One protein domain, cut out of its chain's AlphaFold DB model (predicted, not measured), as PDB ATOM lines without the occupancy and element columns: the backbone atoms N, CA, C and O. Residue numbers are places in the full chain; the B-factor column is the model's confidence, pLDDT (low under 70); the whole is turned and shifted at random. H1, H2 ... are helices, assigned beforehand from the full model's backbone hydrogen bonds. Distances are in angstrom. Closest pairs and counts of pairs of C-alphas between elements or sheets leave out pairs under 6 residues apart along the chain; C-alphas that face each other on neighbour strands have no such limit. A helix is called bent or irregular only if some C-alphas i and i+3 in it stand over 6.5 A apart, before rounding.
ATOM      1  N   CYS A  28     156.586 217.943 177.888       81.38
ATOM      2  CA  CYS A  28     155.421 218.670 178.387       81.38
ATOM      3  C   CYS A  28     154.199 218.411 177.486       81.38
ATOM      4  O   CYS A  28     154.294 218.619 176.270       81.38
ATOM      5  N   PRO A  29     153.024 218.065 178.041       84.12
ATOM      6  CA  PRO A  29     151.816 217.922 177.241       84.12
ATOM      7  C   PRO A  29     151.359 219.288 176.704       84.12
ATOM      8  O   PRO A  29     151.402 220.286 177.425       84.12
ATOM      9  N   GLU A  30     150.857 219.337 175.461       79.81
ATOM     10  CA  GLU A  30     150.521 220.593 174.753       79.81
ATOM     11  C   GLU A  30     149.601 221.532 175.559       79.81
ATOM     12  O   GLU A  30     149.740 222.755 175.503       79.81
ATOM     13  N   ARG A  31     148.709 220.968 176.384       83.12
ATOM     14  CA  ARG A  31     147.799 221.712 177.274       83.12
ATOM     15  C   ARG A  31     148.509 222.677 178.231       83.12
ATOM     16  O   ARG A  31     147.940 223.707 178.576       83.12
ATOM     17  N   VAL A  32     149.746 222.379 178.634       85.06
ATOM     18  CA  VAL A  32     150.540 223.226 179.544       85.06
ATOM     19  C   VAL A  32     150.937 224.543 178.870       85.06
ATOM     20  O   VAL A  32     151.056 225.572 179.537       85.06
ATOM     21  N   PHE A  33     151.056 224.545 177.539       84.44
ATOM     22  CA  PHE A  33     151.396 225.727 176.745       84.44
ATOM     23  C   PHE A  33     150.181 226.545 176.310       84.44
ATOM     24  O   PHE A  33     150.354 227.643 175.779       84.44
ATOM     25  N   LEU A  34     148.955 226.059 176.540       84.44
ATOM     26  CA  LEU A  34     147.734 226.696 176.042       84.44
ATOM     27  C   LEU A  34     147.625 228.159 176.494       84.44
ATOM     28  O   LEU A  34     147.343 229.033 175.679       84.44
ATOM     29  N   GLY A  35     147.935 228.449 177.762       85.50
ATOM     30  CA  GLY A  35     147.943 229.820 178.280       85.50
ATOM     31  C   GLY A  35     148.944 230.732 177.560       85.50
ATOM     32  O   GLY A  35     148.627 231.885 177.263       85.50
ATOM     33  N   CYS A  36     150.124 230.211 177.213       84.56
ATOM     34  CA  CYS A  36     151.128 230.963 176.462       84.56
ATOM     35  C   CYS A  36     150.671 231.211 175.012       84.56
ATOM     36  O   CYS A  36     150.757 232.332 174.511       84.56
ATOM     37  N   VAL A  37     150.114 230.190 174.353       82.81
ATOM     38  CA  VAL A  37     149.599 230.286 172.975       82.81
ATOM     39  C   VAL A  37     148.418 231.255 172.878       82.81
ATOM     40  O   VAL A  37     148.346 232.035 171.929       82.81
ATOM     41  N   LEU A  38     147.508 231.256 173.858       82.00
ATOM     42  CA  LEU A  38     146.366 232.174 173.889       82.00
ATOM     43  C   LEU A  38     146.809 233.638 173.975       82.00
ATOM     44  O   LEU A  38     146.291 234.472 173.233       82.00
ATOM     45  N   ARG A  39     147.816 233.949 174.801       82.06
ATOM     46  CA  ARG A  39     148.418 235.293 174.846       82.06
ATOM     47  C   ARG A  39     149.055 235.673 173.505       82.06
ATOM     48  O   ARG A  39     148.888 236.796 173.046       82.06
ATOM     49  N   LEU A  40     149.722 234.733 172.838       77.62
ATOM     50  CA  LEU A  40     150.344 234.954 171.526       77.62
ATOM     51  C   LEU A  40     149.295 235.257 170.438       77.62
ATOM     52  O   LEU A  40     149.428 236.224 169.684       77.62
ATOM     53  N   ARG A  41     148.195 234.491 170.418       75.81
ATOM     54  CA  ARG A  41     147.054 234.720 169.514       75.81
ATOM     55  C   ARG A  41     146.338 236.039 169.791       75.81
ATOM     56  O   ARG A  41     145.922 236.693 168.837       75.81
ATOM     57  N   ALA A  42     146.245 236.465 171.052       76.88
ATOM     58  CA  ALA A  42     145.683 237.770 171.405       76.88
ATOM     59  C   ALA A  42     146.448 238.934 170.740       76.88
ATOM     60  O   ALA A  42     145.849 239.948 170.388       76.88
ATOM     61  N   HIS A  43     147.742 238.756 170.456       72.81
ATOM     62  CA  HIS A  43     148.567 239.724 169.726       72.81
ATOM     63  C   HIS A  43     148.558 239.555 168.192       72.81
ATOM     64  O   HIS A  43     149.321 240.224 167.490       72.81
ATOM     65  N   ARG A  44     147.667 238.712 167.644       71.81
ATOM     66  CA  ARG A  44     147.508 238.440 166.199       71.81
ATOM     67  C   ARG A  44     148.767 237.893 165.511       71.81
ATOM     68  O   ARG A  44     148.965 238.125 164.318       71.81
ATOM     69  N   VAL A  45     149.607 237.161 166.238       67.12
ATOM     70  CA  VAL A  45     150.752 236.445 165.662       67.12
ATOM     71  C   VAL A  45     150.395 234.954 165.566       67.12
ATOM     72  O   VAL A  45     149.979 234.371 166.572       67.12
ATOM     73  N   PRO A  46     150.475 234.328 164.375       63.56
ATOM     74  CA  PRO A  46     150.197 232.904 164.233       63.56
ATOM     75  C   PRO A  46     151.281 232.093 164.949       63.56
ATOM     76  O   PRO A  46     152.472 232.348 164.778       63.56
ATOM     77  N   PHE A  47     150.865 231.117 165.755       62.56
ATOM     78  CA  PHE A  47     151.779 230.128 166.317       62.56
ATOM     79  C   PHE A  47     151.959 229.009 165.292       62.56
ATOM     80  O   PHE A  47     151.039 228.221 165.083       62.56
ATOM     81  N   GLU A  48     153.125 228.966 164.655       65.19
ATOM     82  CA  GLU A  48     153.508 227.907 163.720       65.19
ATOM     83  C   GLU A  48     154.613 227.047 164.326       65.19
ATOM     84  O   GLU A  48     155.507 227.555 165.007       65.19
ATOM     85  N   ARG A  49     154.589 225.742 164.032       63.66
ATOM     86  CA  ARG A  49     155.673 224.819 164.420       63.66
ATOM     87  C   ARG A  49     156.972 225.109 163.658       63.66
ATOM     88  O   ARG A  49     158.044 224.786 164.149       63.66
ATOM     89  N   ASN A  50     156.869 225.724 162.477       72.06
ATOM     90  CA  ASN A  50     158.005 226.154 161.672       72.06
ATOM     91  C   ASN A  50     158.181 227.677 161.778       72.06
ATOM     92  O   ASN A  50     157.435 228.444 161.165       72.06
ATOM     93  N   ILE A  51     159.192 228.119 162.528       79.06
ATOM     94  CA  ILE A  51     159.477 229.546 162.724       79.06
ATOM     95  C   ILE A  51     159.846 230.260 161.412       79.06
ATOM     96  O   ILE A  51     159.518 231.435 161.251       79.06
ATOM     97  N   LEU A  52     160.430 229.558 160.431       80.00
ATOM     98  CA  LEU A  52     160.739 230.124 159.112       80.00
ATOM     99  C   LEU A  52     159.471 230.565 158.377       80.00
ATOM    100  O   LEU A  52     159.470 231.604 157.719       80.00
ATOM    101  N   ALA A  53     158.372 229.822 158.533       79.44
ATOM    102  CA  ALA A  53     157.092 230.180 157.928       79.44
ATOM    103  C   ALA A  53     156.534 231.490 158.506       79.44
ATOM    104  O   ALA A  53     155.932 232.281 157.780       79.44
ATOM    105  N   VAL A  54     156.766 231.755 159.796       80.19
ATOM    106  CA  VAL A  54     156.388 233.027 160.431       80.19
ATOM    107  C   VAL A  54     157.267 234.159 159.909       80.19
ATOM    108  O   VAL A  54     156.748 235.200 159.509       80.19
ATOM    109  N   VAL A  55     158.584 233.940 159.872       82.94
ATOM    110  CA  VAL A  55     159.590 234.940 159.480       82.94
ATOM    111  C   VAL A  55     159.433 235.365 158.022       82.94
ATOM    112  O   VAL A  55     159.365 236.558 157.739       82.94
ATOM    113  N   PHE A  56     159.287 234.422 157.092       85.06
ATOM    114  CA  PHE A  56     159.146 234.739 155.666       85.06
ATOM    115  C   PHE A  56     157.746 235.218 155.267       85.06
ATOM    116  O   PHE A  56     157.549 235.676 154.147       85.06
ATOM    117  N   LYS A  57     156.774 235.183 156.187       84.00
ATOM    118  CA  LYS A  57     155.466 235.834 156.016       84.00
ATOM    119  C   LYS A  57     155.487 237.308 156.439       84.00
ATOM    120  O   LYS A  57     154.475 237.998 156.296       84.00
ATOM    121  N   VAL A  58     156.589 237.805 157.005       83.88
ATOM    122  CA  VAL A  58     156.733 239.217 157.370       83.88
ATOM    123  C   VAL A  58     156.963 240.051 156.108       83.88
ATOM    124  O   VAL A  58     158.009 239.972 155.476       83.88
ATOM    125  N   ASP A  59     155.979 240.883 155.782       83.31
ATOM    126  CA  ASP A  59     155.910 241.718 154.574       83.31
ATOM    127  C   ASP A  59     156.124 243.216 154.861       83.31
ATOM    128  O   ASP A  59     156.206 244.025 153.943       83.31
ATOM    129  N   SER A  60     156.184 243.609 156.137       86.12
ATOM    130  CA  SER A  60     156.220 245.012 156.553       86.12
ATOM    131  C   SER A  60     156.936 245.204 157.888       86.12
ATOM    132  O   SER A  60     156.882 244.347 158.777       86.12
ATOM    133  N   GLU A  61     157.554 246.374 158.072       86.50
ATOM    134  CA  GLU A  61     158.217 246.764 159.327       86.50
ATOM    135  C   GLU A  61     157.254 246.735 160.519       86.50
ATOM    136  O   GLU A  61     157.595 246.247 161.596       86.50
ATOM    137  N   ALA A  62     156.013 247.196 160.327       86.62
ATOM    138  CA  ALA A  62     154.994 247.179 161.374       86.62
ATOM    139  C   ALA A  62     154.678 245.749 161.845       86.62
ATOM    140  O   ALA A  62     154.535 245.499 163.048       86.62
ATOM    141  N   LYS A  63     154.600 244.794 160.911       85.56
ATOM    142  CA  LYS A  63     154.374 243.376 161.214       85.56
ATOM    143  C   LYS A  63     155.598 242.744 161.870       85.56
ATOM    144  O   LYS A  63     155.427 241.979 162.819       85.56
ATOM    145  N   LEU A  64     156.807 243.111 161.442       87.00
ATOM    146  CA  LEU A  64     158.053 242.664 162.065       87.00
ATOM    147  C   LEU A  64     158.146 243.134 163.517       87.00
ATOM    148  O   LEU A  64     158.289 242.316 164.419       87.00
ATOM    149  N   LYS A  65     157.957 244.435 163.761       87.44
ATOM    150  CA  LYS A  65     157.984 245.033 165.103       87.44
ATOM    151  C   LYS A  65     156.940 244.403 166.023       87.44
ATOM    152  O   LYS A  65     157.243 244.083 167.172       87.44
ATOM    153  N   ARG A  66     155.722 244.176 165.516       86.94
ATOM    154  CA  ARG A  66     154.663 243.477 166.259       86.94
ATOM    155  C   ARG A  66     155.064 242.042 166.590       86.94
ATOM    156  O   ARG A  66     154.863 241.617 167.723       86.94
ATOM    157  N   THR A  67     155.640 241.320 165.631       85.06
ATOM    158  CA  THR A  67     156.120 239.944 165.818       85.06
ATOM    159  C   THR A  67     157.204 239.906 166.890       85.06
ATOM    160  O   THR A  67     157.043 239.206 167.883       85.06
ATOM    161  N   CYS A  68     158.232 240.746 166.762       87.12
ATOM    162  CA  CYS A  68     159.301 240.900 167.742       87.12
ATOM    163  C   CYS A  68     158.765 241.182 169.148       87.12
ATOM    164  O   CYS A  68     159.069 240.446 170.079       87.12
ATOM    165  N   SER A  69     157.906 242.193 169.299       87.88
ATOM    166  CA  SER A  69     157.330 242.548 170.599       87.88
ATOM    167  C   SER A  69     156.495 241.412 171.198       87.88
ATOM    168  O   SER A  69     156.650 241.089 172.373       87.88
ATOM    169  N   SER A  70     155.650 240.763 170.392       86.38
ATOM    170  CA  SER A  70     154.776 239.680 170.865       86.38
ATOM    171  C   SER A  70     155.582 238.471 171.329       86.38
ATOM    172  O   SER A  70     155.313 237.921 172.397       86.38
ATOM    173  N   TYR A  71     156.594 238.079 170.552       84.50
ATOM    174  CA  TYR A  71     157.465 236.965 170.896       84.50
ATOM    175  C   TYR A  71     158.338 237.283 172.117       84.50
ATOM    176  O   TYR A  71     158.379 236.481 173.045       84.50
ATOM    177  N   SER A  72     158.965 238.460 172.193       85.75
ATOM    178  CA  SER A  72     159.749 238.859 173.371       85.75
ATOM    179  C   SER A  72     158.920 238.849 174.660       85.75
ATOM    180  O   SER A  72     159.404 238.376 175.686       85.75
ATOM    181  N   ASN A  73     157.661 239.290 174.601       87.06
ATOM    182  CA  ASN A  73     156.773 239.313 175.765       87.06
ATOM    183  C   ASN A  73     156.328 237.912 176.212       87.06
ATOM    184  O   ASN A  73     156.088 237.693 177.398       87.06
ATOM    185  N   ILE A  74     156.186 236.964 175.280       87.62
ATOM    186  CA  ILE A  74     155.635 235.635 175.578       87.62
ATOM    187  C   ILE A  74     156.696 234.558 175.816       87.62
ATOM    188  O   ILE A  74     156.396 233.556 176.463       87.62
ATOM    189  N   MET A  75     157.931 234.750 175.339       86.38
ATOM    190  CA  MET A  75     159.030 233.792 175.526       86.38
ATOM    191  C   MET A  75     159.262 233.372 176.985       86.38
ATOM    192  O   MET A  75     159.460 232.175 177.194       86.38
ATOM    193  N   PRO A  76     159.176 234.261 177.998       90.38
ATOM    194  CA  PRO A  76     159.283 233.845 179.397       90.38
ATOM    195  C   PRO A  76     158.253 232.774 179.783       90.38
ATOM    196  O   PRO A  76     158.621 231.771 180.374       90.38
ATOM    197  N   CYS A  77     157.001 232.899 179.321       89.31
ATOM    198  CA  CYS A  77     155.947 231.908 179.581       89.31
ATOM    199  C   CYS A  77     156.332 230.512 179.069       89.31
ATOM    200  O   CYS A  77     156.168 229.522 179.777       89.31
ATOM    201  N   PHE A  78     156.862 230.423 177.843       88.88
ATOM    202  CA  PHE A  78     157.308 229.143 177.286       88.88
ATOM    203  C   PHE A  78     158.554 228.609 177.993       88.88
ATOM    204  O   PHE A  78     158.640 227.405 178.223       88.88
ATOM    205  N   ARG A  79     159.497 229.490 178.352       90.38
ATOM    206  CA  ARG A  79     160.716 229.123 179.078       90.38
ATOM    207  C   ARG A  79     160.394 228.530 180.446       90.38
ATOM    208  O   ARG A  79     160.936 227.479 180.759       90.38
ATOM    209  N   ASP A  80     159.484 229.141 181.197       92.19
ATOM    210  CA  ASP A  80     159.066 228.644 182.510       92.19
ATOM    211  C   ASP A  80     158.476 227.233 182.384       92.19
ATOM    212  O   ASP A  80     158.939 226.300 183.030       92.19
ATOM    213  N   LYS A  81     157.543 227.027 181.441       88.81
ATOM    214  CA  LYS A  81     156.931 225.706 181.220       88.81
ATOM    215  C   LYS A  81     157.923 224.641 180.757       88.81
ATOM    216  O   LYS A  81     157.848 223.503 181.207       88.81
ATOM    217  N   ILE A  82     158.844 224.991 179.862       89.56
ATOM    218  CA  ILE A  82     159.868 224.057 179.374       89.56
ATOM    219  C   ILE A  82     160.900 223.746 180.460       89.56
ATOM    220  O   ILE A  82     161.411 222.631 180.502       89.56
ATOM    221  N   ASN A  83     161.197 224.682 181.356       90.94
ATOM    222  CA  ASN A  83     162.062 224.397 182.494       90.94
ATOM    223  C   ASN A  83     161.427 223.370 183.438       90.94
ATOM    224  O   ASN A  83     162.139 222.467 183.871       90.94
ATOM    225  N   ASP A  84     160.113 223.466 183.665       89.38
ATOM    226  CA  ASP A  84     159.367 222.588 184.573       89.38
ATOM    227  C   ASP A  84     159.246 221.138 184.067       89.38
ATOM    228  O   ASP A  84     159.415 220.199 184.840       89.38
ATOM    229  N   CYS A  85     158.918 220.934 182.785       88.19
ATOM    230  CA  CYS A  85     158.598 219.599 182.247       88.19
ATOM    231  C   CYS A  85     159.193 219.291 180.865       88.19
ATOM    232  O   CYS A  85     158.853 218.274 180.257       88.19
ATOM    233  N   GLY A  86     160.008 220.191 180.314       86.69
ATOM    234  CA  GLY A  86     160.413 220.134 178.914       86.69
ATOM    235  C   GLY A  86     161.471 219.075 178.640       86.69
ATOM    236  O   GLY A  86     162.481 219.005 179.349       86.69
ATOM    237  N   ASP A  87     161.263 218.313 177.567       88.75
ATOM    238  CA  ASP A  87     162.265 217.400 177.014       88.75
ATOM    239  C   ASP A  87     163.311 218.142 176.157       88.75
ATOM    240  O   ASP A  87     163.202 219.344 175.882       88.75
ATOM    241  N   ASP A  88     164.337 217.421 175.706       88.19
ATOM    242  CA  ASP A  88     165.406 217.991 174.881       88.19
ATOM    243  C   ASP A  88     164.892 218.574 173.563       88.19
ATOM    244  O   ASP A  88     165.402 219.591 173.088       88.19
ATOM    245  N   LYS A  89     163.858 217.972 172.969       86.81
ATOM    246  CA  LYS A  89     163.279 218.435 171.704       86.81
ATOM    247  C   LYS A  89     162.583 219.786 171.885       86.81
ATOM    248  O   LYS A  89     162.784 220.695 171.081       86.81
ATOM    249  N   GLN A  90     161.797 219.937 172.945       84.94
ATOM    250  CA  GLN A  90     161.107 221.173 173.305       84.94
ATOM    251  C   GLN A  90     162.106 222.269 173.685       84.94
ATOM    252  O   GLN A  90     161.960 223.408 173.239       84.94
ATOM    253  N   ARG A  91     163.161 221.923 174.435       89.88
ATOM    254  CA  ARG A  91     164.258 222.845 174.773       89.88
ATOM    255  C   ARG A  91     164.993 223.341 173.527       89.88
ATOM    256  O   ARG A  91     165.220 224.545 173.408       89.88
ATOM    257  N   ARG A  92     165.314 222.449 172.580       87.38
ATOM    258  CA  ARG A  92     165.946 222.810 171.295       87.38
ATOM    259  C   ARG A  92     165.063 223.742 170.473       87.38
ATOM    260  O   ARG A  92     165.529 224.810 170.087       87.38
ATOM    261  N   LEU A  93     163.781 223.410 170.306       85.81
ATOM    262  CA  LEU A  93     162.837 224.253 169.567       85.81
ATOM    263  C   LEU A  93     162.709 225.653 170.187       85.81
ATOM    264  O   LEU A  93     162.733 226.655 169.473       85.81
ATOM    265  N   LEU A  94     162.604 225.748 171.518       87.50
ATOM    266  CA  LEU A  94     162.560 227.043 172.206       87.50
ATOM    267  C   LEU A  94     163.844 227.849 171.976       87.50
ATOM    268  O   LEU A  94     163.777 229.063 171.783       87.50
ATOM    269  N   ASN A  95     165.001 227.187 171.991       89.06
ATOM    270  CA  ASN A  95     166.285 227.830 171.743       89.06
ATOM    271  C   ASN A  95     166.387 228.365 170.307       89.06
ATOM    272  O   ASN A  95     166.776 229.513 170.120       89.06
ATOM    273  N   GLU A  96     165.982 227.585 169.306       87.56
ATOM    274  CA  GLU A  96     165.941 228.012 167.898       87.56
ATOM    275  C   GLU A  96     165.020 229.221 167.703       87.56
ATOM    276  O   GLU A  96     165.415 230.224 167.109       87.56
ATOM    277  N   VAL A  97     163.811 229.183 168.273       86.19
ATOM    278  CA  VAL A  97     162.887 230.326 168.241       86.19
ATOM    279  C   VAL A  97     163.514 231.545 168.924       86.19
ATOM    280  O   VAL A  97     163.482 232.644 168.371       86.19
ATOM    281  N   GLY A  98     164.142 231.359 170.088       87.19
ATOM    282  CA  GLY A  98     164.850 232.417 170.810       87.19
ATOM    283  C   GLY A  98     165.986 233.042 169.998       87.19
ATOM    284  O   GLY A  98     166.068 234.268 169.906       87.19
ATOM    285  N   LYS A  99     166.824 232.219 169.356       90.31
ATOM    286  CA  LYS A  99     167.901 232.665 168.461       90.31
ATOM    287  C   LYS A  99     167.356 233.409 167.248       90.31
ATOM    288  O   LYS A  99     167.899 234.453 166.903       90.31
ATOM    289  N   MET A 100     166.265 232.935 166.642       89.00
ATOM    290  CA  MET A 100     165.613 233.613 165.518       89.00
ATOM    291  C   MET A 100     165.111 235.006 165.912       89.00
ATOM    292  O   MET A 100     165.378 235.991 165.224       89.00
ATOM    293  N   ILE A 101     164.420 235.107 167.051       86.75
ATOM    294  CA  ILE A 101     163.955 236.394 167.581       86.75
ATOM    295  C   ILE A 101     165.156 237.297 167.857       86.75
ATOM    296  O   ILE A 101     165.152 238.452 167.459       86.75
ATOM    297  N   MET A 102     166.214 236.789 168.487       87.94
ATOM    298  CA  MET A 102     167.416 237.578 168.755       87.94
ATOM    299  C   MET A 102     168.094 238.056 167.461       87.94
ATOM    300  O   MET A 102     168.502 239.215 167.372       87.94
ATOM    301  N   PHE A 103     168.165 237.197 166.443       88.94
ATOM    302  CA  PHE A 103     168.735 237.507 165.135       88.94
ATOM    303  C   PHE A 103     167.989 238.653 164.436       88.94
ATOM    304  O   PHE A 103     168.645 239.521 163.855       88.94
ATOM    305  N   LEU A 104     166.653 238.673 164.526       87.44
ATOM    306  CA  LEU A 104     165.780 239.631 163.835       87.44
ATOM    307  C   LEU A 104     165.384 240.861 164.656       87.44
ATOM    308  O   LEU A 104     165.050 241.883 164.071       87.44
ATOM    309  N   CYS A 105     165.354 240.765 165.981       87.50
ATOM    310  CA  CYS A 105     164.721 241.753 166.860       87.50
ATOM    311  C   CYS A 105     165.708 242.451 167.802       87.50
ATOM    312  O   CYS A 105     165.306 243.319 168.574       87.50
ATOM    313  N   SER A 106     166.995 242.092 167.752       88.06
ATOM    314  CA  SER A 106     168.051 242.806 168.475       88.06
ATOM    315  C   SER A 106     168.122 244.280 168.038       88.06
ATOM    316  O   SER A 106     167.928 244.566 166.853       88.06
ATOM    317  N   PRO A 107     168.451 245.233 168.929       76.38
ATOM    318  CA  PRO A 107     168.607 246.648 168.568       76.38
ATOM    319  C   PRO A 107     169.625 246.893 167.440       76.38
ATOM    320  O   PRO A 107     169.512 247.875 166.712       76.38
TER     321      PRO A 107
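AT A GLANCE: This is residues 28 to 107 of the 211 residues of an uncharacterized protein of Enterobius vermicularis (UniProt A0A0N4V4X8). The long bent helix H3 lies between H1 and H4, which both run back along it, while short H2 sits near H4. The printed part has 80 residues with four named helices, H1 to H4 in order, and no named strand: all helix. It is compact, radius of gyration of the C-alphas 12.3 A, spanning 36 by 23 by 21 A.

HOW THE PARTS SIT: H1, residues 30 to 42, with residues 32 to 36 alone touches H3b, residues 76 to 85, at a shallow tilt of 3 degrees, opposite ways; the closest C-alphas, Cys 36 and Cys 77, are 5.8 A apart. H4, residues 88 to 105, forms a hairpin with H3b; their closest C-alphas, Ile 82 and Arg 91, are 6.5 A apart. H1 and H4 are apart. In H2, residues 51 to 55, H3a, residues 61 to 73, H3b and H4 every O i to N i+4 pair is within hydrogen-bond range; in H1, 6 of 9.

IN THESE COORDINATES: H1 begins at C-alpha 30 (150.521, 220.593, 174.753), spans 18.2 A and is irregular, C-alphas 32 and 35 being 7.2 A apart. H3, assigned as one helix by its hydrogen bonds, is bent, C-alphas 73 and 76 being 7.0 A apart. H4 spans 25.1 A, ending at C-alpha 105 (164.721, 241.753, 166.860).

THE WHOLE: The printed part has no cut and no long link; residues 45 to 49 are under pLDDT 70.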